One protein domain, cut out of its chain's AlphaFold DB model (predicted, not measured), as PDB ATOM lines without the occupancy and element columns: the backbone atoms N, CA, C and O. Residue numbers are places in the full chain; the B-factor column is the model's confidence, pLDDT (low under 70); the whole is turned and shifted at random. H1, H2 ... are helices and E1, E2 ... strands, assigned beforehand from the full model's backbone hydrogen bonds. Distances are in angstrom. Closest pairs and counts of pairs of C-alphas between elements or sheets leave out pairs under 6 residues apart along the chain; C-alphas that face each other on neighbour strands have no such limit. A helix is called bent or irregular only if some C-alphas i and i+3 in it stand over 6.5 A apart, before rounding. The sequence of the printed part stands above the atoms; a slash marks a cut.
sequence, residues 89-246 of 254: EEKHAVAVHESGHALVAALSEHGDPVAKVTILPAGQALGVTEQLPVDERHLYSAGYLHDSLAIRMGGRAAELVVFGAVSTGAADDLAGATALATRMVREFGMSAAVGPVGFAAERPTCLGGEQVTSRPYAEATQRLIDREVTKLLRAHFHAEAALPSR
ATOM      1  N   GLU A  89     152.172 142.353 104.098       90.62
ATOM      2  CA  GLU A  89     150.805 142.258 103.571       90.62
ATOM      3  C   GLU A  89     150.507 140.870 102.991       90.62
ATOM      4  O   GLU A  89     149.455 140.303 103.273       90.62
ATOM      5  N   GLU A  90     151.456 140.269 102.266       91.69
ATOM      6  CA  GLU A  90     151.324 138.902 101.742       91.69
ATOM      7  C   GLU A  90     151.271 137.874 102.876       91.69
ATOM      8  O   GLU A  90     150.435 136.977 102.858       91.69
ATOM      9  N   LYS A  91     152.105 138.031 103.914       92.88
ATOM     10  CA  LYS A  91     152.049 137.187 105.120       92.88
ATOM     11  C   LYS A  91     150.696 137.279 105.809       92.88
ATOM     12  O   LYS A  91     150.185 136.265 106.273       92.88
ATOM     13  N   HIS A  92     150.125 138.480 105.891       94.62
ATOM     14  CA  HIS A  92     148.798 138.666 106.463       94.62
ATOM     15  C   HIS A  92     147.714 138.011 105.599       94.62
ATOM     16  O   HIS A  92     146.853 137.321 106.142       94.62
ATOM     17  N   ALA A  93     147.794 138.159 104.274       94.31
ATOM     18  CA  ALA A  93     146.877 137.511 103.342       94.31
ATOM     19  C   ALA A  93     146.923 135.980 103.472       94.31
ATOM     20  O   ALA A  93     145.880 135.358 103.661       94.31
ATOM     21  N   VAL A  94     148.122 135.389 103.482       95.06
ATOM     22  CA  VAL A  94     148.321 133.949 103.708       95.06
ATOM     23  C   VAL A  94     147.786 133.533 105.078       95.06
ATOM     24  O   VAL A  94     147.084 132.536 105.183       95.06
ATOM     25  N   ALA A  95     148.039 134.306 106.136       95.50
ATOM     26  CA  ALA A  95     147.522 133.986 107.466       95.50
ATOM     27  C   ALA A  95     145.990 133.944 107.511       95.50
ATOM     28  O   ALA A  95     145.422 133.037 108.118       95.50
ATOM     29  N   VAL A  96     145.318 134.898 106.863       95.81
ATOM     30  CA  VAL A  96     143.852 134.909 106.751       95.81
ATOM     31  C   VAL A  96     143.361 133.715 105.934       95.81
ATOM     32  O   VAL A  96     142.407 133.057 106.342       95.81
ATOM     33  N   HIS A  97     144.041 133.406 104.832       96.25
ATOM     34  CA  HIS A  97     143.722 132.274 103.971       96.25
ATOM     35  C   HIS A  97     143.800 130.937 104.728       96.25
ATOM     36  O   HIS A  97     142.814 130.208 104.817       96.25
ATOM     37  N   GLU A  98     144.930 130.653 105.376       96.44
ATOM     38  CA  GLU A  98     145.111 129.423 106.155       96.44
ATOM     39  C   GLU A  98     144.163 129.351 107.356       96.44
ATOM     40  O   GLU A  98     143.622 128.293 107.676       96.44
ATOM     41  N   SER A  99     143.873 130.491 107.993       95.75
ATOM     42  CA  SER A  99     142.872 130.548 109.066       95.75
ATOM     43  C   SER A  99     141.476 130.171 108.567       95.75
ATOM     44  O   SER A  99     140.717 129.548 109.308       95.75
ATOM     45  N   GLY A 100     141.141 130.509 107.319       95.62
ATOM     46  CA  GLY A 100     139.896 130.105 106.671       95.62
ATOM     47  C   GLY A 100     139.778 128.590 106.548       95.62
ATOM     48  O   GLY A 100     138.792 128.016 107.003       95.62
ATOM     49  N   HIS A 101     140.798 127.924 106.003       95.88
ATOM     50  CA  HIS A 101     140.828 126.460 105.943       95.88
ATOM     51  C   HIS A 101     140.726 125.829 107.332       95.88
ATOM     52  O   HIS A 101     139.897 124.945 107.551       95.88
ATOM     53  N   ALA A 102     141.540 126.305 108.276       95.69
ATOM     54  CA  ALA A 102     141.612 125.747 109.619       95.69
ATOM     55  C   ALA A 102     140.289 125.896 110.383       95.69
ATOM     56  O   ALA A 102     139.847 124.951 111.034       95.69
ATOM     57  N   LEU A 103     139.635 127.057 110.277       95.00
ATOM     58  CA  LEU A 103     138.355 127.313 110.932       95.00
ATOM     59  C   LEU A 103     137.253 126.409 110.377       95.00
ATOM     60  O   LEU A 103     136.541 125.774 111.151       95.00
ATOM     61  N   VAL A 104     137.126 126.322 109.051       95.25
ATOM     62  CA  VAL A 104     136.104 125.474 108.421       95.25
ATOM     63  C   VAL A 104     136.353 124.002 108.744       95.25
ATOM     64  O   VAL A 104     135.413 123.276 109.062       95.25
ATOM     65  N   ALA A 105     137.613 123.565 108.750       94.56
ATOM     66  CA  ALA A 105     137.974 122.202 109.122       94.56
ATOM     67  C   ALA A 105     137.625 121.891 110.582       94.56
ATOM     68  O   ALA A 105     137.059 120.840 110.863       94.56
ATOM     69  N   ALA A 106     137.889 122.818 111.505       92.38
ATOM     70  CA  ALA A 106     137.555 122.657 112.920       92.38
ATOM     71  C   ALA A 106     136.040 122.633 113.197       92.38
ATOM     72  O   ALA A 106     135.612 122.055 114.194       92.38
ATOM     73  N   LEU A 107     135.233 123.267 112.341       92.19
ATOM     74  CA  LEU A 107     133.770 123.293 112.443       92.19
ATOM     75  C   LEU A 107     133.080 122.157 111.672       92.19
ATOM     76  O   LEU A 107     131.869 121.979 111.813       92.19
ATOM     77  N   SER A 108     133.823 121.416 110.851       92.31
ATOM     78  CA  SER A 108     133.302 120.317 110.041       92.31
ATOM     79  C   SER A 108     133.047 119.078 110.900       92.31
ATOM     80  O   SER A 108     133.877 118.697 111.721       92.31
ATOM     81  N   GLU A 109     131.909 118.420 110.693       92.12
ATOM     82  CA  GLU A 109     131.502 117.250 111.485       92.12
ATOM     83  C   GLU A 109     132.223 115.968 111.042       92.12
ATOM     84  O   GLU A 109     132.568 115.118 111.864       92.12
ATOM     85  N   HIS A 110     132.449 115.814 109.738       92.06
ATOM     86  CA  HIS A 110     132.953 114.581 109.132       92.06
ATOM     87  C   HIS A 110     134.403 114.696 108.655       92.06
ATOM     88  O   HIS A 110     135.034 113.663 108.393       92.06
ATOM     89  N   GLY A 111     134.889 115.929 108.477       88.94
ATOM     90  CA  GLY A 111     136.227 116.246 107.989       88.94
ATOM     91  C   GLY A 111     137.339 115.727 108.899       88.94
ATOM     92  O   GLY A 111     137.145 115.488 110.090       88.94
ATOM     93  N   ASP A 112     138.524 115.540 108.322       91.12
ATOM     94  CA  ASP A 112     139.693 115.143 109.102       91.12
ATOM     95  C   ASP A 112     140.182 116.308 109.982       91.12
ATOM     96  O   ASP A 112     140.147 117.467 109.549       91.12
ATOM     97  N   PRO A 113     140.662 116.029 111.208       90.94
ATOM     98  CA  PRO A 113     141.092 117.066 112.134       90.94
ATOM     99  C   PRO A 113     142.333 117.806 111.627       90.94
ATOM    100  O   PRO A 113     143.228 117.222 111.007       90.94
ATOM    101  N   VAL A 114     142.408 119.099 111.953       93.88
ATOM    102  CA  VAL A 114     143.594 119.922 111.694       93.88
ATOM    103  C   VAL A 114     144.737 119.439 112.582       93.88
ATOM    104  O   VAL A 114     144.626 119.430 113.807       93.88
ATOM    105  N   ALA A 115     145.847 119.059 111.960       90.62
ATOM    106  CA  ALA A 115     147.059 118.636 112.651       90.62
ATOM    107  C   ALA A 115     148.080 119.769 112.771       90.62
ATOM    108  O   ALA A 115     148.811 119.843 113.758       90.62
ATOM    109  N   LYS A 116     148.152 120.654 111.768       91.31
ATOM    110  CA  LYS A 116     149.123 121.752 111.727       91.31
ATOM    111  C   LYS A 116     148.630 122.885 110.835       91.31
ATOM    112  O   LYS A 116     148.059 122.633 109.783       91.31
ATOM    113  N   VAL A 117     148.927 124.120 111.228       94.31
ATOM    114  CA  VAL A 117     148.724 125.317 110.402       94.31
ATOM    115  C   VAL A 117     150.024 126.110 110.380       94.31
ATOM    116  O   VAL A 117     150.633 126.330 111.429       94.31
ATOM    117  N   THR A 118     150.476 126.522 109.199       91.38
ATOM    118  CA  THR A 118     151.689 127.328 109.038       91.38
ATOM    119  C   THR A 118     151.545 128.327 107.898       91.38
ATOM    120  O   THR A 118     150.961 128.026 106.866       91.38
ATOM    121  N   ILE A 119     152.139 129.504 108.077       91.06
ATOM    122  CA  ILE A 119     152.271 130.547 107.045       91.06
ATOM    123  C   ILE A 119     153.706 130.631 106.505       91.06
ATOM    124  O   ILE A 119     154.108 131.628 105.905       91.06
ATOM    125  N   LEU A 120     154.533 129.641 106.848       87.75
ATOM    126  CA  LEU A 120     155.916 129.572 106.402       87.75
ATOM    127  C   LEU A 120     155.954 128.910 105.020       87.75
ATOM    128  O   LEU A 120     155.523 127.759 104.914       87.75
ATOM    129  N   PRO A 121     156.498 129.587 103.993       86.62
ATOM    130  CA  PRO A 121     156.527 129.051 102.643       86.62
ATOM    131  C   PRO A 121     157.446 127.825 102.547       86.62
ATOM    132  O   PRO A 121     158.502 127.762 103.188       86.62
ATOM    133  N   ALA A 122     157.051 126.857 101.723       84.69
ATOM    134  CA  ALA A 122     157.812 125.647 101.423       84.69
ATOM    135  C   ALA A 122     157.577 125.235  99.963       84.69
ATOM    136  O   ALA A 122     156.438 125.014  99.552       84.69
ATOM    137  N   GLY A 123     158.658 125.159  99.178       84.38
ATOM    138  CA  GLY A 123     158.598 124.980  97.725       84.38
ATOM    139  C   GLY A 123     157.627 125.950  97.049       84.38
ATOM    140  O   GLY A 123     157.893 127.147  97.001       84.38
ATOM    141  N   GLN A 124     156.523 125.431  96.503       83.81
ATOM    142  CA  GLN A 124     155.493 126.236  95.824       83.81
ATOM    143  C   GLN A 124     154.372 126.726  96.753       83.81
ATOM    144  O   GLN A 124     153.640 127.642  96.382       83.81
ATOM    145  N   ALA A 125     154.236 126.151  97.952       86.00
ATOM    146  CA  ALA A 125     153.204 126.532  98.908       86.00
ATOM    147  C   ALA A 125     153.639 127.760  99.722       86.00
ATOM    148  O   ALA A 125     154.760 127.810 100.233       86.00
ATOM    149  N   LEU A 126     152.745 128.742  99.872       87.88
ATOM    150  CA  LEU A 126     152.991 129.956 100.669       87.88
ATOM    151  C   LEU A 126     152.543 129.814 102.132       87.88
ATOM    152  O   LEU A 126     153.070 130.496 103.008       87.88
ATOM    153  N   GLY A 127     151.613 128.899 102.384       90.19
ATOM    154  CA  GLY A 127     151.099 128.466 103.676       90.19
ATOM    155  C   GLY A 127     150.494 127.072 103.518       90.19
ATOM    156  O   GLY A 127     150.339 126.594 102.390       90.19
ATOM    157  N   VAL A 128     150.250 126.383 104.633       91.31
ATOM    158  CA  VAL A 128     149.618 125.059 104.637       91.31
ATOM    159  C   VAL A 128     148.767 124.868 105.890       91.31
ATOM    160  O   VAL A 128     149.257 125.002 107.017       91.31
ATOM    161  N   THR A 129     147.532 124.425 105.673       92.81
ATOM    162  CA  THR A 129     146.649 123.829 106.676       92.81
ATOM    163  C   THR A 129     146.598 122.325 106.451       92.81
ATOM    164  O   THR A 129     146.001 121.828 105.500       92.81
ATOM    165  N   GLU A 130     147.261 121.578 107.326       90.88
ATOM    166  CA  GLU A 130     147.364 120.130 107.233       90.88
ATOM    167  C   GLU A 130     146.241 119.450 108.016       90.88
ATOM    168  O   GLU A 130     146.085 119.672 109.221       90.88
ATOM    169  N   GLN A 131     145.516 118.562 107.341       91.62
ATOM    170  CA  GLN A 131     144.564 117.646 107.956       91.62
ATOM    171  C   GLN A 131     145.165 116.244 108.023       91.62
ATOM    172  O   GLN A 131     145.758 115.773 107.049       91.62
ATOM    173  N   LEU A 132     145.003 115.573 109.163       88.06
ATOM    174  CA  LEU A 132     145.513 114.221 109.363       88.06
ATOM    175  C   LEU A 132     144.352 113.247 109.586       88.06
ATOM    176  O   LEU A 132     143.676 113.350 110.611       88.06
ATOM    177  N   PRO A 133     144.138 112.271 108.685       85.38
ATOM    178  CA  PRO A 133     143.092 111.278 108.871       85.38
ATOM    179  C   PRO A 133     143.300 110.476 110.155       85.38
ATOM    180  O   PRO A 133     144.412 110.026 110.455       85.38
ATOM    181  N   VAL A 134     142.215 110.257 110.901       80.62
ATOM    182  CA  VAL A 134     142.232 109.353 112.065       80.62
ATOM    183  C   VAL A 134     142.412 107.908 111.595       80.62
ATOM    184  O   VAL A 134     143.257 107.193 112.131       80.62
ATOM    185  N   ASP A 135     141.688 107.543 110.535       77.69
ATOM    186  CA  ASP A 135     141.676 106.215 109.926       77.69
ATOM    187  C   ASP A 135     141.899 106.303 108.412       77.69
ATOM    188  O   ASP A 135     141.389 107.204 107.744       77.69
ATOM    189  N   GLU A 136     142.604 105.324 107.841       77.06
ATOM    190  CA  GLU A 136     142.737 105.196 106.388       77.06
ATOM    191  C   GLU A 136     141.427 104.657 105.780       77.06
ATOM    192  O   GLU A 136     141.062 103.486 105.926       77.06
ATOM    193  N   ARG A 137     140.681 105.543 105.110       79.25
ATOM    194  CA  ARG A 137     139.356 105.249 104.550       79.25
ATOM    195  C   ARG A 137     139.448 104.799 103.093       79.25
ATOM    196  O   ARG A 137     140.123 105.411 102.270       79.25
ATOM    197  N   HIS A 138     138.685 103.759 102.761       79.88
ATOM    198  CA  HIS A 138     138.504 103.288 101.379       79.88
ATOM    199  C   HIS A 138     137.190 103.782 100.759       79.88
ATOM    200  O   HIS A 138     137.043 103.801  99.538       79.88
ATOM    201  N   LEU A 139     136.234 104.176 101.604       86.88
ATOM    202  CA  LEU A 139     134.926 104.694 101.226       86.88
ATOM    203  C   LEU A 139     134.720 106.044 101.912       86.88
ATOM    204  O   LEU A 139     135.023 106.188 103.096       86.88
ATOM    205  N   TYR A 140     134.181 107.008 101.171       91.31
ATOM    206  CA  TYR A 140     133.923 108.359 101.659       91.31
ATOM    207  C   TYR A 140     132.425 108.646 101.617       91.31
ATOM    208  O   TYR A 140     131.775 108.429 100.591       91.31
ATOM    209  N   SER A 141     131.871 109.105 102.740       93.69
ATOM    210  CA  SER A 141     130.468 109.509 102.824       93.69
ATOM    211  C   SER A 141     130.238 110.822 102.078       93.69
ATOM    212  O   SER A 141     131.164 111.613 101.886       93.69
ATOM    213  N   ALA A 142     128.988 111.092 101.694       94.56
ATOM    214  CA  ALA A 142     128.630 112.392 101.131       94.56
ATOM    215  C   ALA A 142     129.021 113.537 102.085       94.56
ATOM    216  O   ALA A 142     129.630 114.500 101.633       94.56
ATOM    217  N   GLY A 143     128.756 113.394 103.392       95.31
ATOM    218  CA  GLY A 143     129.127 114.380 104.417       95.31
ATOM    219  C   GLY A 143     130.614 114.732 104.391       95.31
ATOM    220  O   GLY A 143     130.960 115.897 104.254       95.31
ATOM    221  N   TYR A 144     131.497 113.727 104.369       94.81
ATOM    222  CA  TYR A 144     132.941 113.955 104.264       94.81
ATOM    223  C   TYR A 144     133.338 114.717 102.993       94.81
ATOM    224  O   TYR A 144     134.189 115.604 103.032       94.81
ATOM    225  N   LEU A 145     132.745 114.371 101.845       96.19
ATOM    226  CA  LEU A 145     133.063 115.026 100.575       96.19
ATOM    227  C   LEU A 145     132.538 116.467 100.537       96.19
ATOM    228  O   LEU A 145     133.205 117.342  99.989       96.19
ATOM    229  N   HIS A 146     131.374 116.723 101.141       97.19
ATOM    230  CA  HIS A 146     130.846 118.071 101.323       97.19
ATOM    231  C   HIS A 146     131.743 118.905 102.245       97.19
ATOM    232  O   HIS A 146     132.124 119.999 101.839       97.19
ATOM    233  N   ASP A 147     132.164 118.371 103.392       95.88
ATOM    234  CA  ASP A 147     133.096 119.048 104.305       95.88
ATOM    235  C   ASP A 147     134.447 119.301 103.616       95.88
ATOM    236  O   ASP A 147     134.998 120.394 103.682       95.88
ATOM    237  N   SER A 148     134.944 118.342 102.829       95.44
ATOM    238  CA  SER A 148     136.165 118.516 102.029       95.44
ATOM    239  C   SER A 148     136.052 119.652 101.003       95.44
ATOM    240  O   SER A 148     137.040 120.330 100.722       95.44
ATOM    241  N   LEU A 149     134.872 119.857 100.406       97.31
ATOM    242  CA  LEU A 149     134.625 120.989  99.509       97.31
ATOM    243  C   LEU A 149     134.531 122.310 100.277       97.31
ATOM    244  O   LEU A 149     135.097 123.300  99.815       97.31
ATOM    245  N   ALA A 150     133.847 122.322 101.422       96.50
ATOM    246  CA  ALA A 150     133.734 123.489 102.291       96.50
ATOM    247  C   ALA A 150     135.119 123.972 102.740       96.50
ATOM    248  O   ALA A 150     135.471 125.129 102.524       96.50
ATOM    249  N   ILE A 151     135.958 123.061 103.238       95.69
ATOM    250  CA  ILE A 151     137.315 123.370 103.702       95.69
ATOM    251  C   ILE A 151     138.147 123.989 102.584       95.69
ATOM    252  O   ILE A 151     138.735 125.043 102.793       95.69
ATOM    253  N   ARG A 152     138.140 123.414 101.373       96.06
ATOM    254  CA  ARG A 152     138.849 123.983 100.208       96.06
ATOM    255  C   ARG A 152     138.342 125.375  99.819       96.06
ATOM    256  O   ARG A 152     139.097 126.174  99.284       96.06
ATOM    257  N   MET A 153     137.077 125.691 100.088       96.38
ATOM    258  CA  MET A 153     136.533 127.035  99.860       96.38
ATOM    259  C   MET A 153     136.828 128.012 101.004       96.38
ATOM    260  O   MET A 153     136.723 129.223 100.793       96.38
ATOM    261  N   GLY A 154     137.219 127.509 102.176       95.56
ATOM    262  CA  GLY A 154     137.423 128.279 103.401       95.56
ATOM    263  C   GLY A 154     138.448 129.401 103.257       95.56
ATOM    264  O   GLY A 154     138.146 130.534 103.624       95.56
ATOM    265  N   GLY A 155     139.617 129.132 102.665       95.38
ATOM    266  CA  GLY A 155     140.660 130.150 102.492       95.38
ATOM    267  C   GLY A 155     140.201 131.329 101.636       95.38
ATOM    268  O   GLY A 155     140.247 132.484 102.065       95.38
ATOM    269  N   ARG A 156     139.615 131.046 100.466       95.31
ATOM    270  CA  ARG A 156     139.053 132.084  99.587       95.31
ATOM    271  C   ARG A 156     137.877 132.833 100.223       95.31
ATOM    272  O   ARG A 156     137.708 134.029  99.983       95.31
ATOM    273  N   ALA A 157     137.029 132.143 100.983       95.81
ATOM    274  CA  ALA A 157     135.913 132.769 101.685       95.81
ATOM    275  C   ALA A 157     136.407 133.725 102.784       95.81
ATOM    276  O   ALA A 157     135.899 134.840 102.889       95.81
ATOM    277  N   ALA A 158     137.432 133.327 103.542       95.00
ATOM    278  CA  ALA A 158     138.055 134.165 104.560       95.00
ATOM    279  C   ALA A 158     138.683 135.429 103.959       95.00
ATOM    280  O   ALA A 158     138.468 136.521 104.485       95.00
ATOM    281  N   GLU A 159     139.376 135.314 102.821       94.88
ATOM    282  CA  GLU A 159     139.887 136.481 102.092       94.88
ATOM    283  C   GLU A 159     138.766 137.460 101.725       94.88
ATOM    284  O   GLU A 159     138.875 138.656 101.996       94.88
ATOM    285  N   LEU A 160     137.657 136.961 101.164       94.81
ATOM    286  CA  LEU A 160     136.528 137.810 100.789       94.81
ATOM    287  C   LEU A 160     135.916 138.516 102.007       94.81
ATOM    288  O   LEU A 160     135.566 139.690 101.915       94.81
ATOM    289  N   VAL A 161     135.785 137.821 103.137       93.94
ATOM    290  CA  VAL A 161     135.220 138.374 104.376       93.94
ATOM    291  C   VAL A 161     136.116 139.461 104.967       93.94
ATOM    292  O   VAL A 161     135.614 140.508 105.372       93.94
ATOM    293  N   VAL A 162     137.425 139.217 105.042       93.88
ATOM    294  CA  VAL A 162     138.364 140.107 105.738       93.88
ATOM    295  C   VAL A 162     138.820 141.257 104.842       93.88
ATOM    296  O   VAL A 162     138.898 142.396 105.300       93.88
ATOM    297  N   PHE A 163     139.101 140.985 103.566       94.00
ATOM    298  CA  PHE A 163     139.664 141.961 102.631       94.00
ATOM    299  C   PHE A 163     138.637 142.547 101.658       94.00
ATOM    300  O   PHE A 163     138.938 143.519 100.967       94.00
ATOM    301  N   GLY A 164     137.437 141.966 101.553       93.50
ATOM    302  CA  GLY A 164     136.443 142.370 100.551       93.50
ATOM    303  C   GLY A 164     136.828 142.003  99.112       93.50
ATOM    304  O   GLY A 164     136.145 142.406  98.170       93.50
ATOM    305  N   ALA A 165     137.910 141.245  98.927       92.25
ATOM    306  CA  ALA A 165     138.445 140.838  97.637       92.25
ATOM    307  C   ALA A 165     139.043 139.429  97.727       92.25
ATOM    308  O   ALA A 165     139.405 138.958  98.799       92.25
ATOM    309  N   VAL A 166     139.134 138.763  96.579       91.44
ATOM    310  CA  VAL A 166     139.737 137.430  96.440       91.44
ATOM    311  C   VAL A 166     141.128 137.551  95.828       91.44
ATOM    312  O   VAL A 166     141.353 138.426  94.987       91.44
ATOM    313  N   SER A 167     142.037 136.658  96.205       90.81
ATOM    314  CA  SER A 167     143.403 136.594  95.692       90.81
ATOM    315  C   SER A 167     143.580 135.508  94.621       90.81
ATOM    316  O   SER A 167     142.678 134.714  94.330       90.81
ATOM    317  N   THR A 168     144.770 135.465  94.017       90.44
ATOM    318  CA  THR A 168     145.203 134.365  93.141       90.44
ATOM    319  C   THR A 168     145.733 133.153  93.912       90.44
ATOM    320  O   THR A 168     145.980 132.123  93.292       90.44
ATOM    321  N   GLY A 169     145.905 133.252  95.236       86.69
ATOM    322  CA  GLY A 169     146.460 132.188  96.081       86.69
ATOM    323  C   GLY A 169     145.574 130.943  96.165       86.69
ATOM    324  O   GLY A 169     146.089 129.841  96.272       86.69
ATOM    325  N   ALA A 170     144.259 131.094  95.981       92.25
ATOM    326  CA  ALA A 170     143.289 129.995  96.042       92.25
ATOM    327  C   ALA A 170     143.258 129.078  94.795       92.25
ATOM    328  O   ALA A 170     142.310 128.311  94.615       92.25
ATOM    329  N   ALA A 171     144.203 129.210  93.855       93.19
ATOM    330  CA  ALA A 171     144.143 128.516  92.565       93.19
ATOM    331  C   ALA A 171     144.133 126.983  92.714       93.19
ATOM    332  O   ALA A 171     143.290 126.316  92.105       93.19
ATOM    333  N   ASP A 172     145.015 126.443  93.557       92.50
ATOM    334  CA  ASP A 172     145.126 125.001  93.790       92.50
ATOM    335  C   ASP A 172     143.905 124.447  94.538       92.50
ATOM    336  O   ASP A 172     143.390 123.378  94.187       92.50
ATOM    337  N   ASP A 173     143.353 125.204  95.490       95.19
ATOM    338  CA  ASP A 173     142.131 124.816  96.198       95.19
ATOM    339  C   ASP A 173     140.934 124.731  95.265       95.19
ATOM    340  O   ASP A 173     140.166 123.767  95.315       95.19
ATOM    341  N   LEU A 174     140.790 125.711  94.369       95.94
ATOM    342  CA  LEU A 174     139.728 125.734  93.368       95.94
ATOM    343  C   LEU A 174     139.872 124.582  92.381       95.94
ATOM    344  O   LEU A 174     138.866 123.952  92.040       95.94
ATOM    345  N   ALA A 175     141.092 124.282  91.933       96.19
ATOM    346  CA  ALA A 175     141.354 123.149  91.055       96.19
ATOM    347  C   ALA A 175     140.975 121.826  91.741       96.19
ATOM    348  O   ALA A 175     140.213 121.029  91.181       96.19
ATOM    349  N   GLY A 176     141.422 121.627  92.984       96.12
ATOM    350  CA  GLY A 176     141.107 120.443  93.780       96.12
ATOM    351  C   GLY A 176     139.615 120.308  94.095       96.12
ATOM    352  O   GLY A 176     139.043 119.228  93.938       96.12
ATOM    353  N   ALA A 177     138.954 121.402  94.474       97.12
ATOM    354  CA  ALA A 177     137.520 121.419  94.742       97.12
ATOM    355  C   ALA A 177     136.710 121.139  93.472       97.12
ATOM    356  O   ALA A 177     135.762 120.357  93.504       97.12
ATOM    357  N   THR A 178     137.115 121.704  92.332       97.62
ATOM    358  CA  THR A 178     136.473 121.445  91.037       97.62
ATOM    359  C   THR A 178     136.615 119.987  90.630       97.62
ATOM    360  O   THR A 178     135.627 119.372  90.224       97.62
ATOM    361  N   ALA A 179     137.802 119.398  90.784       96.56
ATOM    362  CA  ALA A 179     138.014 117.980  90.519       96.56
ATOM    363  C   ALA A 179     137.131 117.100  91.422       96.56
ATOM    364  O   ALA A 179     136.462 116.187  90.931       96.56
ATOM    365  N   LEU A 180     137.068 117.402  92.722       96.88
ATOM    366  CA  LEU A 180     136.254 116.656  93.682       96.88
ATOM    367  C   LEU A 180     134.755 116.767  93.378       96.88
ATOM    368  O   LEU A 180     134.081 115.745  93.253       96.88
ATOM    369  N   ALA A 181     134.246 117.984  93.186       97.62
ATOM    370  CA  ALA A 181     132.848 118.235  92.843       97.62
ATOM    371  C   ALA A 181     132.466 117.576  91.513       97.62
ATOM    372  O   ALA A 181     131.388 116.994  91.396       97.62
ATOM    373  N   THR A 182     133.368 117.596  90.529       96.31
ATOM    374  CA  THR A 182     133.166 116.889  89.261       96.31
ATOM    375  C   THR A 182     132.974 115.400  89.501       96.31
ATOM    376  O   THR A 182     132.015 114.836  88.987       96.31
ATOM    377  N   ARG A 183     133.813 114.757  90.321       95.44
ATOM    378  CA  ARG A 183     133.659 113.330  90.655       95.44
ATOM    379  C   ARG A 183     132.379 113.051  91.441       95.44
ATOM    380  O   ARG A 183     131.682 112.096  91.112       95.44
ATOM    381  N   MET A 184     132.018 113.906  92.399       96.56
ATOM    382  CA  MET A 184     130.754 113.791  93.142       96.56
ATOM    383  C   MET A 184     129.546 113.755  92.204       96.56
ATOM    384  O   MET A 184     128.706 112.864  92.307       96.56
ATOM    385  N   VAL A 185     129.480 114.687  91.254       96.38
ATOM    386  CA  VAL A 185     128.358 114.788  90.312       96.38
ATOM    387  C   VAL A 185     128.414 113.693  89.245       96.38
ATOM    388  O   VAL A 185     127.398 113.075  88.942       96.38
ATOM    389  N   ARG A 186     129.590 113.462  88.657       93.94
ATOM    390  CA  ARG A 186     129.767 112.631  87.462       93.94
ATOM    391  C   ARG A 186     129.928 111.147  87.772       93.94
ATOM    392  O   ARG A 186     129.391 110.323  87.045       93.94
ATOM    393  N   GLU A 187     130.736 110.804  88.770       93.25
ATOM    394  CA  GLU A 187     131.159 109.424  89.040       93.25
ATOM    395  C   GLU A 187     130.385 108.817  90.208       93.25
ATOM    396  O   GLU A 187     130.034 107.642  90.161       93.25
ATOM    397  N   PHE A 188     130.109 109.613  91.242       94.44
ATOM    398  CA  PHE A 188     129.487 109.131  92.478       94.44
ATOM    399  C   PHE A 188     127.963 109.287  92.499       94.44
ATOM    400  O   PHE A 188     127.329 108.862  93.462       94.44
ATOM    401  N   GLY A 189     127.370 109.897  91.465       94.19
ATOM    402  CA  GLY A 189     125.919 110.073  91.361       94.19
ATOM    403  C   GLY A 189     125.318 110.947  92.470       94.19
ATOM    404  O   GLY A 189     124.169 110.748  92.855       94.19
ATOM    405  N   MET A 190     126.083 111.903  93.011       95.19
ATOM    406  CA  MET A 190     125.679 112.750  94.147       95.19
ATOM    407  C   MET A 190     124.944 114.036  93.729       95.19
ATOM    408  O   MET A 190     124.828 114.972  94.516       95.19
ATOM    409  N   SER A 191     124.430 114.106  92.498       95.44
ATOM    410  CA  SER A 191     123.508 115.163  92.067       95.44
ATOM    411  C   SER A 191     122.126 114.571  91.832       95.44
ATOM    412  O   SER A 191     121.970 113.645  91.042       95.44
ATOM    413  N   ALA A 192     121.102 115.155  92.457       93.56
ATOM    414  CA  ALA A 192     119.713 114.761  92.224       93.56
ATOM    415  C   ALA A 192     119.257 115.015  90.775       93.56
ATOM    416  O   ALA A 192     118.394 114.301  90.274       93.56
ATOM    417  N   ALA A 193     119.833 116.018  90.100       95.19
ATOM    418  CA  ALA A 193     119.485 116.351  88.720       95.19
ATOM    419  C   ALA A 193     120.095 115.367  87.711       95.19
ATOM    420  O   ALA A 193     119.470 115.066  86.696       95.19
ATOM    421  N   VAL A 194     121.305 114.871  87.987       93.56
ATOM    422  CA  VAL A 194     121.960 113.832  87.175       93.56
ATOM    423  C   VAL A 194     121.412 112.442  87.519       93.56
ATOM    424  O   VAL A 194     121.214 111.618  86.627       93.56
ATOM    425  N   GLY A 195     121.117 112.202  88.796       89.94
ATOM    426  CA  GLY A 195     120.657 110.924  89.325       89.94
ATOM    427  C   GLY A 195     121.806 109.978  89.711       89.94
ATOM    428  O   GLY A 195     122.980 110.324  89.569       89.94
ATOM    429  N   PRO A 196     121.479 108.763  90.191       93.69
ATOM    430  CA  PRO A 196     122.446 107.770  90.667       93.69
ATOM    431  C   PRO A 196     123.125 107.033  89.498       93.69
ATOM    432  O   PRO A 196     123.086 105.807  89.405       93.69
ATOM    433  N   VAL A 197     123.712 107.786  88.568       89.19
ATOM    434  CA  VAL A 197     124.452 107.272  87.411       89.19
ATOM    435  C   VAL A 197     125.922 107.662  87.517       89.19
ATOM    436  O   VAL A 197     126.253 108.778  87.911       89.19
ATOM    437  N   GLY A 198     126.804 106.728  87.166       89.12
ATOM    438  CA  GLY A 198     128.249 106.936  87.166       89.12
ATOM    439  C   GLY A 198     128.794 106.979  85.745       89.12
ATOM    440  O   GLY A 198     128.876 105.953  85.072       89.12
ATOM    441  N   PHE A 199     129.210 108.157  85.289       85.62
ATOM    442  CA  PHE A 199     129.911 108.337  84.023       85.62
ATOM    443  C   PHE A 199     131.422 108.277  84.250       85.62
ATOM    444  O   PHE A 199     132.084 109.313  84.319       85.62
ATOM    445  N   ALA A 200     131.990 107.078  84.366       77.25
ATOM    446  CA  ALA A 200     133.431 106.923  84.567       77.25
ATOM    447  C   ALA A 200     134.252 107.644  83.475       77.25
ATOM    448  O   ALA A 200     133.817 107.796  82.328       77.25
ATOM    449  N   ALA A 201     135.440 108.132  83.830       68.00
ATOM    450  CA  ALA A 201     136.416 108.550  82.830       68.00
ATOM    451  C   ALA A 201     136.921 107.322  82.066       68.00
ATOM    452  O   ALA A 201     137.456 106.391  82.667       68.00
ATOM    453  N   GLU A 202     136.742 107.312  80.742       64.88
ATOM    454  CA  GLU A 202     137.426 106.341  79.894       64.88
ATOM    455  C   GLU A 202     138.936 106.557  80.034       64.88
ATOM    456  O   GLU A 202     139.419 107.694  80.070       64.88
ATOM    457  N   ARG A 203     139.696 105.462  80.144       59.66
ATOM    458  CA  ARG A 203     141.158 105.553  80.096       59.66
ATOM    459  C   ARG A 203     141.541 106.122  78.726       59.66
ATOM    460  O   ARG A 203     141.018 105.615  77.730       59.66
ATOM    461  N   PRO A 204     142.445 107.117  78.645       57.25
ATOM    462  CA  PRO A 204     142.927 107.598  77.360       57.25
ATOM    463  C   PRO A 204     143.475 106.405  76.580       57.25
ATOM    464  O   PRO A 204     144.424 105.751  77.017       57.25
ATOM    465  N   THR A 205     142.840 106.070  75.461       53.25
ATOM    466  CA  THR A 205     143.344 105.016  74.586       53.25
ATOM    467  C   THR A 205     144.325 105.687  73.641       53.25
ATOM    468  O   THR A 205     143.929 106.469  72.782       53.25
ATOM    469  N   CYS A 206     145.619 105.445  73.838       54.00
ATOM    470  CA  CYS A 206     146.653 106.006  72.978       54.00
ATOM    471  C   CYS A 206     146.656 105.268  71.633       54.00
ATOM    472  O   CYS A 206     147.318 104.242  71.486       54.00
ATOM    473  N   LEU A 207     145.933 105.794  70.648       55.81
ATOM    474  CA  LEU A 207     146.074 105.416  69.243       55.81
ATOM    475  C   LEU A 207     146.717 106.592  68.499       55.81
ATOM    476  O   LEU A 207     146.115 107.646  68.365       55.81
ATOM    477  N   GLY A 208     147.958 106.421  68.033       56.97
ATOM    478  CA  GLY A 208     148.568 107.342  67.062       56.97
ATOM    479  C   GLY A 208     148.979 108.735  67.563       56.97
ATOM    480  O   GLY A 208     149.189 109.613  66.738       56.97
ATOM    481  N   GLY A 209     149.133 108.952  68.874       58.44
ATOM    482  CA  GLY A 209     149.690 110.199  69.426       58.44
ATOM    483  C   GLY A 209     148.672 111.301  69.743       58.44
ATOM    484  O   GLY A 209     149.020 112.239  70.457       58.44
ATOM    485  N   GLU A 210     147.412 111.161  69.323       56.56
ATOM    486  CA  GLU A 210     146.318 112.038  69.751       56.56
ATOM    487  C   GLU A 210     145.528 111.394  70.898       56.56
ATOM    488  O   GLU A 210     144.992 110.290  70.784       56.56
ATOM    489  N   GLN A 211     145.447 112.089  72.036       53.75
ATOM    490  CA  GLN A 211     144.545 111.705  73.119       53.75
ATOM    491  C   GLN A 211     143.115 112.095  72.741       53.75
ATOM    492  O   GLN A 211     142.651 113.194  73.046       53.75
ATOM    493  N   VAL A 212     142.390 111.187  72.091       55.84
ATOM    494  CA  VAL A 212     140.947 111.354  71.907       55.84
ATOM    495  C   VAL A 212     140.266 111.018  73.231       55.84
ATOM    496  O   VAL A 212     140.136 109.856  73.613       55.84
ATOM    497  N   THR A 213     139.848 112.050  73.963       59.75
ATOM    498  CA  THR A 213     138.996 111.875  75.145       59.75
ATOM    499  C   THR A 213     137.557 111.649  74.686       59.75
ATOM    500  O   THR A 213     136.774 112.584  74.527       59.75
ATOM    501  N   SER A 214     137.202 110.391  74.435       67.38
ATOM    502  CA  SER A 214     135.805 110.007  74.249       67.38
ATOM    503  C   SER A 214     135.079 110.089  75.596       67.38
ATOM    504  O   SER A 214     135.573 109.626  76.627       67.38
ATOM    505  N   ARG A 215     133.926 110.761  75.613       73.25
ATOM    506  CA  ARG A 215     133.030 110.811  76.774       73.25
ATOM    507  C   ARG A 215     131.847 109.893  76.472       73.25
ATOM    508  O   ARG A 215     131.207 110.097  75.441       73.25
ATOM    509  N   PRO A 216     131.482 108.951  77.357       80.12
ATOM    510  CA  PRO A 216     130.406 107.991  77.096       80.12
ATOM    511  C   PRO A 216     128.997 108.593  77.279       80.12
ATOM    512  O   PRO A 216     128.050 107.888  77.621       80.12
ATOM    513  N   TYR A 217     128.837 109.910  77.120       85.31
ATOM    514  CA  TYR A 217     127.586 110.629  77.358       85.31
ATOM    515  C   TYR A 217     127.441 111.843  76.438       85.31
ATOM    516  O   TYR A 217     128.418 112.405  75.947       85.31
ATOM    517  N   ALA A 218     126.193 112.257  76.217       90.31
ATOM    518  CA  ALA A 218     125.855 113.356  75.321       90.31
ATOM    519  C   ALA A 218     126.313 114.726  75.856       90.31
ATOM    520  O   ALA A 218     126.408 114.946  77.065       90.31
ATOM    521  N   GLU A 219     126.481 115.703  74.961       90.69
ATOM    522  CA  GLU A 219     126.808 117.088  75.340       90.69
ATOM    523  C   GLU A 219     125.794 117.707  76.310       90.69
ATOM    524  O   GLU A 219     126.155 118.502  77.175       90.69
ATOM    525  N   ALA A 220     124.512 117.354  76.175       93.88
ATOM    526  CA  ALA A 220     123.478 117.822  77.090       93.88
ATOM    527  C   ALA A 220     123.767 117.385  78.537       93.88
ATOM    528  O   ALA A 220     123.598 118.184  79.457       93.88
ATOM    529  N   THR A 221     124.277 116.164  78.721       93.19
ATOM    530  CA  THR A 221     124.710 115.636  80.018       93.19
ATOM    531  C   THR A 221     125.948 116.364  80.526       93.19
ATOM    532  O   THR A 221     125.978 116.742  81.692       93.19
ATOM    533  N   GLN A 222     126.933 116.648  79.665       93.56
ATOM    534  CA  GLN A 222     128.093 117.459  80.057       93.56
ATOM    535  C   GLN A 222     127.656 118.828  80.592       93.56
ATOM    536  O   GLN A 222     128.048 119.216  81.687       93.56
ATOM    537  N   ARG A 223     126.798 119.536  79.846       95.25
ATOM    538  CA  ARG A 223     126.287 120.850  80.261       95.25
ATOM    539  C   ARG A 223     125.545 120.784  81.595       95.25
ATOM    540  O   ARG A 223     125.594 121.743  82.361       95.25
ATOM    541  N   LEU A 224     124.838 119.685  81.866       96.12
ATOM    542  CA  LEU A 224     124.180 119.463  83.151       96.12
ATOM    543  C   LEU A 224     125.202 119.258  84.277       96.12
ATOM    544  O   LEU A 224     125.083 119.911  85.311       96.12
ATOM    545  N   ILE A 225     126.220 118.419  84.058       95.50
ATOM    546  CA  ILE A 225     127.309 118.189  85.019       95.50
ATOM    547  C   ILE A 225     128.003 119.513  85.361       95.50
ATOM    548  O   ILE A 225     128.113 119.846  86.537       95.50
ATOM    549  N   ASP A 226     128.392 120.311  84.362       96.19
ATOM    550  CA  ASP A 226     129.093 121.587  84.573       96.19
ATOM    551  C   ASP A 226     128.268 122.569  85.422       96.19
ATOM    552  O   ASP A 226     128.790 123.254  86.312       96.19
ATOM    553  N   ARG A 227     126.951 122.621  85.178       97.81
ATOM    554  CA  ARG A 227     126.014 123.448  85.954       97.81
ATOM    555  C   ARG A 227     125.919 122.984  87.401       97.81
ATOM    556  O   ARG A 227     125.977 123.821  88.300       97.81
ATOM    557  N   GLU A 228     125.789 121.681  87.626       97.75
ATOM    558  CA  GLU A 228     125.666 121.110  88.969       97.75
ATOM    559  C   GLU A 228     126.972 121.236  89.765       97.75
ATOM    560  O   GLU A 228     126.921 121.589  90.942       97.75
ATOM    561  N   VAL A 229     128.139 121.076  89.129       97.56
ATOM    562  CA  VAL A 229     129.452 121.348  89.744       97.56
ATOM    563  C   VAL A 229     129.550 122.811  90.169       97.56
ATOM    564  O   VAL A 229     129.848 123.106  91.325       97.56
ATOM    565  N   THR A 230     129.233 123.742  89.265       96.94
ATOM    566  CA  THR A 230     129.262 125.183  89.568       96.94
ATOM    567  C   THR A 230     128.318 125.531  90.716       96.94
ATOM    568  O   THR A 230     128.677 126.296  91.612       96.94
ATOM    569  N   LYS A 231     127.104 124.972  90.704       96.75
ATOM    570  CA  LYS A 231     126.102 125.161  91.757       96.75
ATOM    571  C   LYS A 231     126.605 124.646  93.105       96.75
ATOM    572  O   LYS A 231     126.478 125.360  94.096       96.75
ATOM    573  N   LEU A 232     127.189 123.449  93.132       96.06
ATOM    574  CA  LEU A 232     127.722 122.824  94.341       96.06
ATOM    575  C   LEU A 232     128.858 123.655  94.954       96.06
ATOM    576  O   LEU A 232     128.817 123.961  96.142       96.06
ATOM    577  N   LEU A 233     129.831 124.078  94.144       96.31
ATOM    578  CA  LEU A 233     130.952 124.893  94.621       96.31
ATOM    579  C   LEU A 233     130.506 126.275  95.112       96.31
ATOM    580  O   LEU A 233     130.982 126.739  96.145       96.31
ATOM    581  N   ARG A 234     129.569 126.924  94.407       94.56
ATOM    582  CA  ARG A 234     129.006 128.213  94.838       94.56
ATOM    583  C   ARG A 234     128.283 128.103  96.173       94.56
ATOM    584  O   ARG A 234     128.417 129.005  96.990       94.56
ATOM    585  N   ALA A 235     127.520 127.031  96.386       91.69
ATOM    586  CA  ALA A 235     126.800 126.825  97.638       91.69
ATOM    587  C   ALA A 235     127.761 126.782  98.834       91.69
ATOM    588  O   ALA A 235     127.555 127.518  99.795       91.69
ATOM    589  N   HIS A 236     128.841 126.000  98.726       92.81
ATOM    590  CA  HIS A 236     129.874 125.919  99.762       92.81
ATOM    591  C   HIS A 236     130.600 127.248  99.956       92.81
ATOM    592  O   HIS A 236     130.649 127.756 101.066       92.81
ATOM    593  N   PHE A 237     131.058 127.890  98.878       90.00
ATOM    594  CA  PHE A 237     131.721 129.194  98.976       90.00
ATOM    595  C   PHE A 237     130.874 130.254  99.702       90.00
ATOM    596  O   PHE A 237     131.382 130.985 100.551       90.00
ATOM    597  N   HIS A 238     129.576 130.337  99.395       84.19
ATOM    598  CA  HIS A 238     128.680 131.286 100.055       84.19
ATOM    599  C   HIS A 238     128.374 130.917 101.508       84.19
ATOM    600  O   HIS A 238     128.241 131.820 102.330       84.19
ATOM    601  N   ALA A 239     128.258 129.625 101.825       80.69
ATOM    602  CA  ALA A 239     128.066 129.170 103.198       80.69
ATOM    603  C   ALA A 239     129.267 129.552 104.073       80.69
ATOM    604  O   ALA A 239     129.080 130.151 105.132       80.69
ATOM    605  N   GLU A 240     130.483 129.321 103.575       84.25
ATOM    606  CA  GLU A 240     131.709 129.662 104.298       84.25
ATOM    607  C   GLU A 240     131.880 131.176 104.457       84.25
ATOM    608  O   GLU A 240     132.204 131.661 105.539       84.25
ATOM    609  N   ALA A 241     131.556 131.959 103.425       73.19
ATOM    610  CA  ALA A 241     131.575 133.419 103.519       73.19
ATOM    611  C   ALA A 241     130.532 133.974 104.515       73.19
ATOM    612  O   ALA A 241     130.665 135.103 104.987       73.19
ATOM    613  N   ALA A 242     129.495 133.196 104.850       73.56
ATOM    614  CA  ALA A 242     128.463 133.568 105.813       73.56
ATOM    615  C   ALA A 242     128.775 133.137 107.261       73.56
ATOM    616  O   ALA A 242     128.121 133.633 108.184       73.56
ATOM    617  N   LEU A 243     129.778 132.283 107.504       67.94
ATOM    618  CA  LEU A 243     130.214 131.883 108.850       67.94
ATOM    619  C   LEU A 243     130.422 133.034 109.858       67.94
ATOM    620  O   LEU A 243     129.941 132.880 110.981       67.94
ATOM    621  N   PRO A 244     131.026 134.195 109.523       57.28
ATOM    622  CA  PRO A 244     131.174 135.310 110.474       57.28
ATOM    623  C   PRO A 244     129.842 135.901 110.973       57.28
ATOM    624  O   PRO A 244     129.832 136.661 111.939       57.28
ATOM    625  N   SER A 245     128.714 135.568 110.334       50.97
ATOM    626  CA  SER A 245     127.368 136.008 110.730       50.97
ATOM    627  C   SER A 245     126.565 134.953 111.500       50.97
ATOM    628  O   SER A 245     125.465 135.248 111.974       50.97
ATOM    629  N   ARG A 246     127.095 133.731 111.672       48.75
ATOM    630  CA  ARG A 246     126.476 132.727 112.544       48.75
ATOM    631  C   ARG A 246     126.903 133.002 113.987       48.75
ATOM    632  O   ARG A 246     128.103 133.020 114.257       48.75
TER     633      ARG A 246
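Overview. This is residues 89 to 246 of the 254 residues of a protein of Amycolatopsis mediterranei (strain S699) (UniProt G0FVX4). Arm H2a of bent helix H2 lies between H1 and H3, long H4 crosses H2 and H3, and the strand hairpin E1-E2 packs on H1. The printed part, 158 residues, is mostly helix and runs H1 E1 E2 H2 H3 H4, its strands antiparallel. It is compact, radius of gyration of the C-alphas 17.5 A, spanning 49 by 37 by 35 A.

Along the chain. H1, residues 89 to 107, begins at C-alpha (150.805, 142.258, 103.571); E1 is 114 to 118, E2 128 to 131. H2, 142 to 163, one helix by its hydrogen bonds, is bent, C-alphas 152 and 155 being 6.8 A apart; arm H2a ends at 152, H2b begins at 155. H3 is 171 to 186; H4, 219 to 245, 40.1 A from first to last C-alpha, is irregular, C-alphas 241 and 244 being 7.2 A apart, and ends at C-alpha 245 at (127.368, 136.008, 110.730).

Arrangement. H2a touches H3, closest C-alphas Arg 152 and Asp 173, 5.2 A. N 115 of E1 and O 130 of E2, 2.8 A, are within hydrogen-bond range, as is every O i to N i+4 pair in H1, H2a, H2b and H3, and 21 of 23 in H4.

Size, cuts and confidence. The link H3 to H4 is long; pLDDT is under 70 at residues 201 to 214 and 243 to 246.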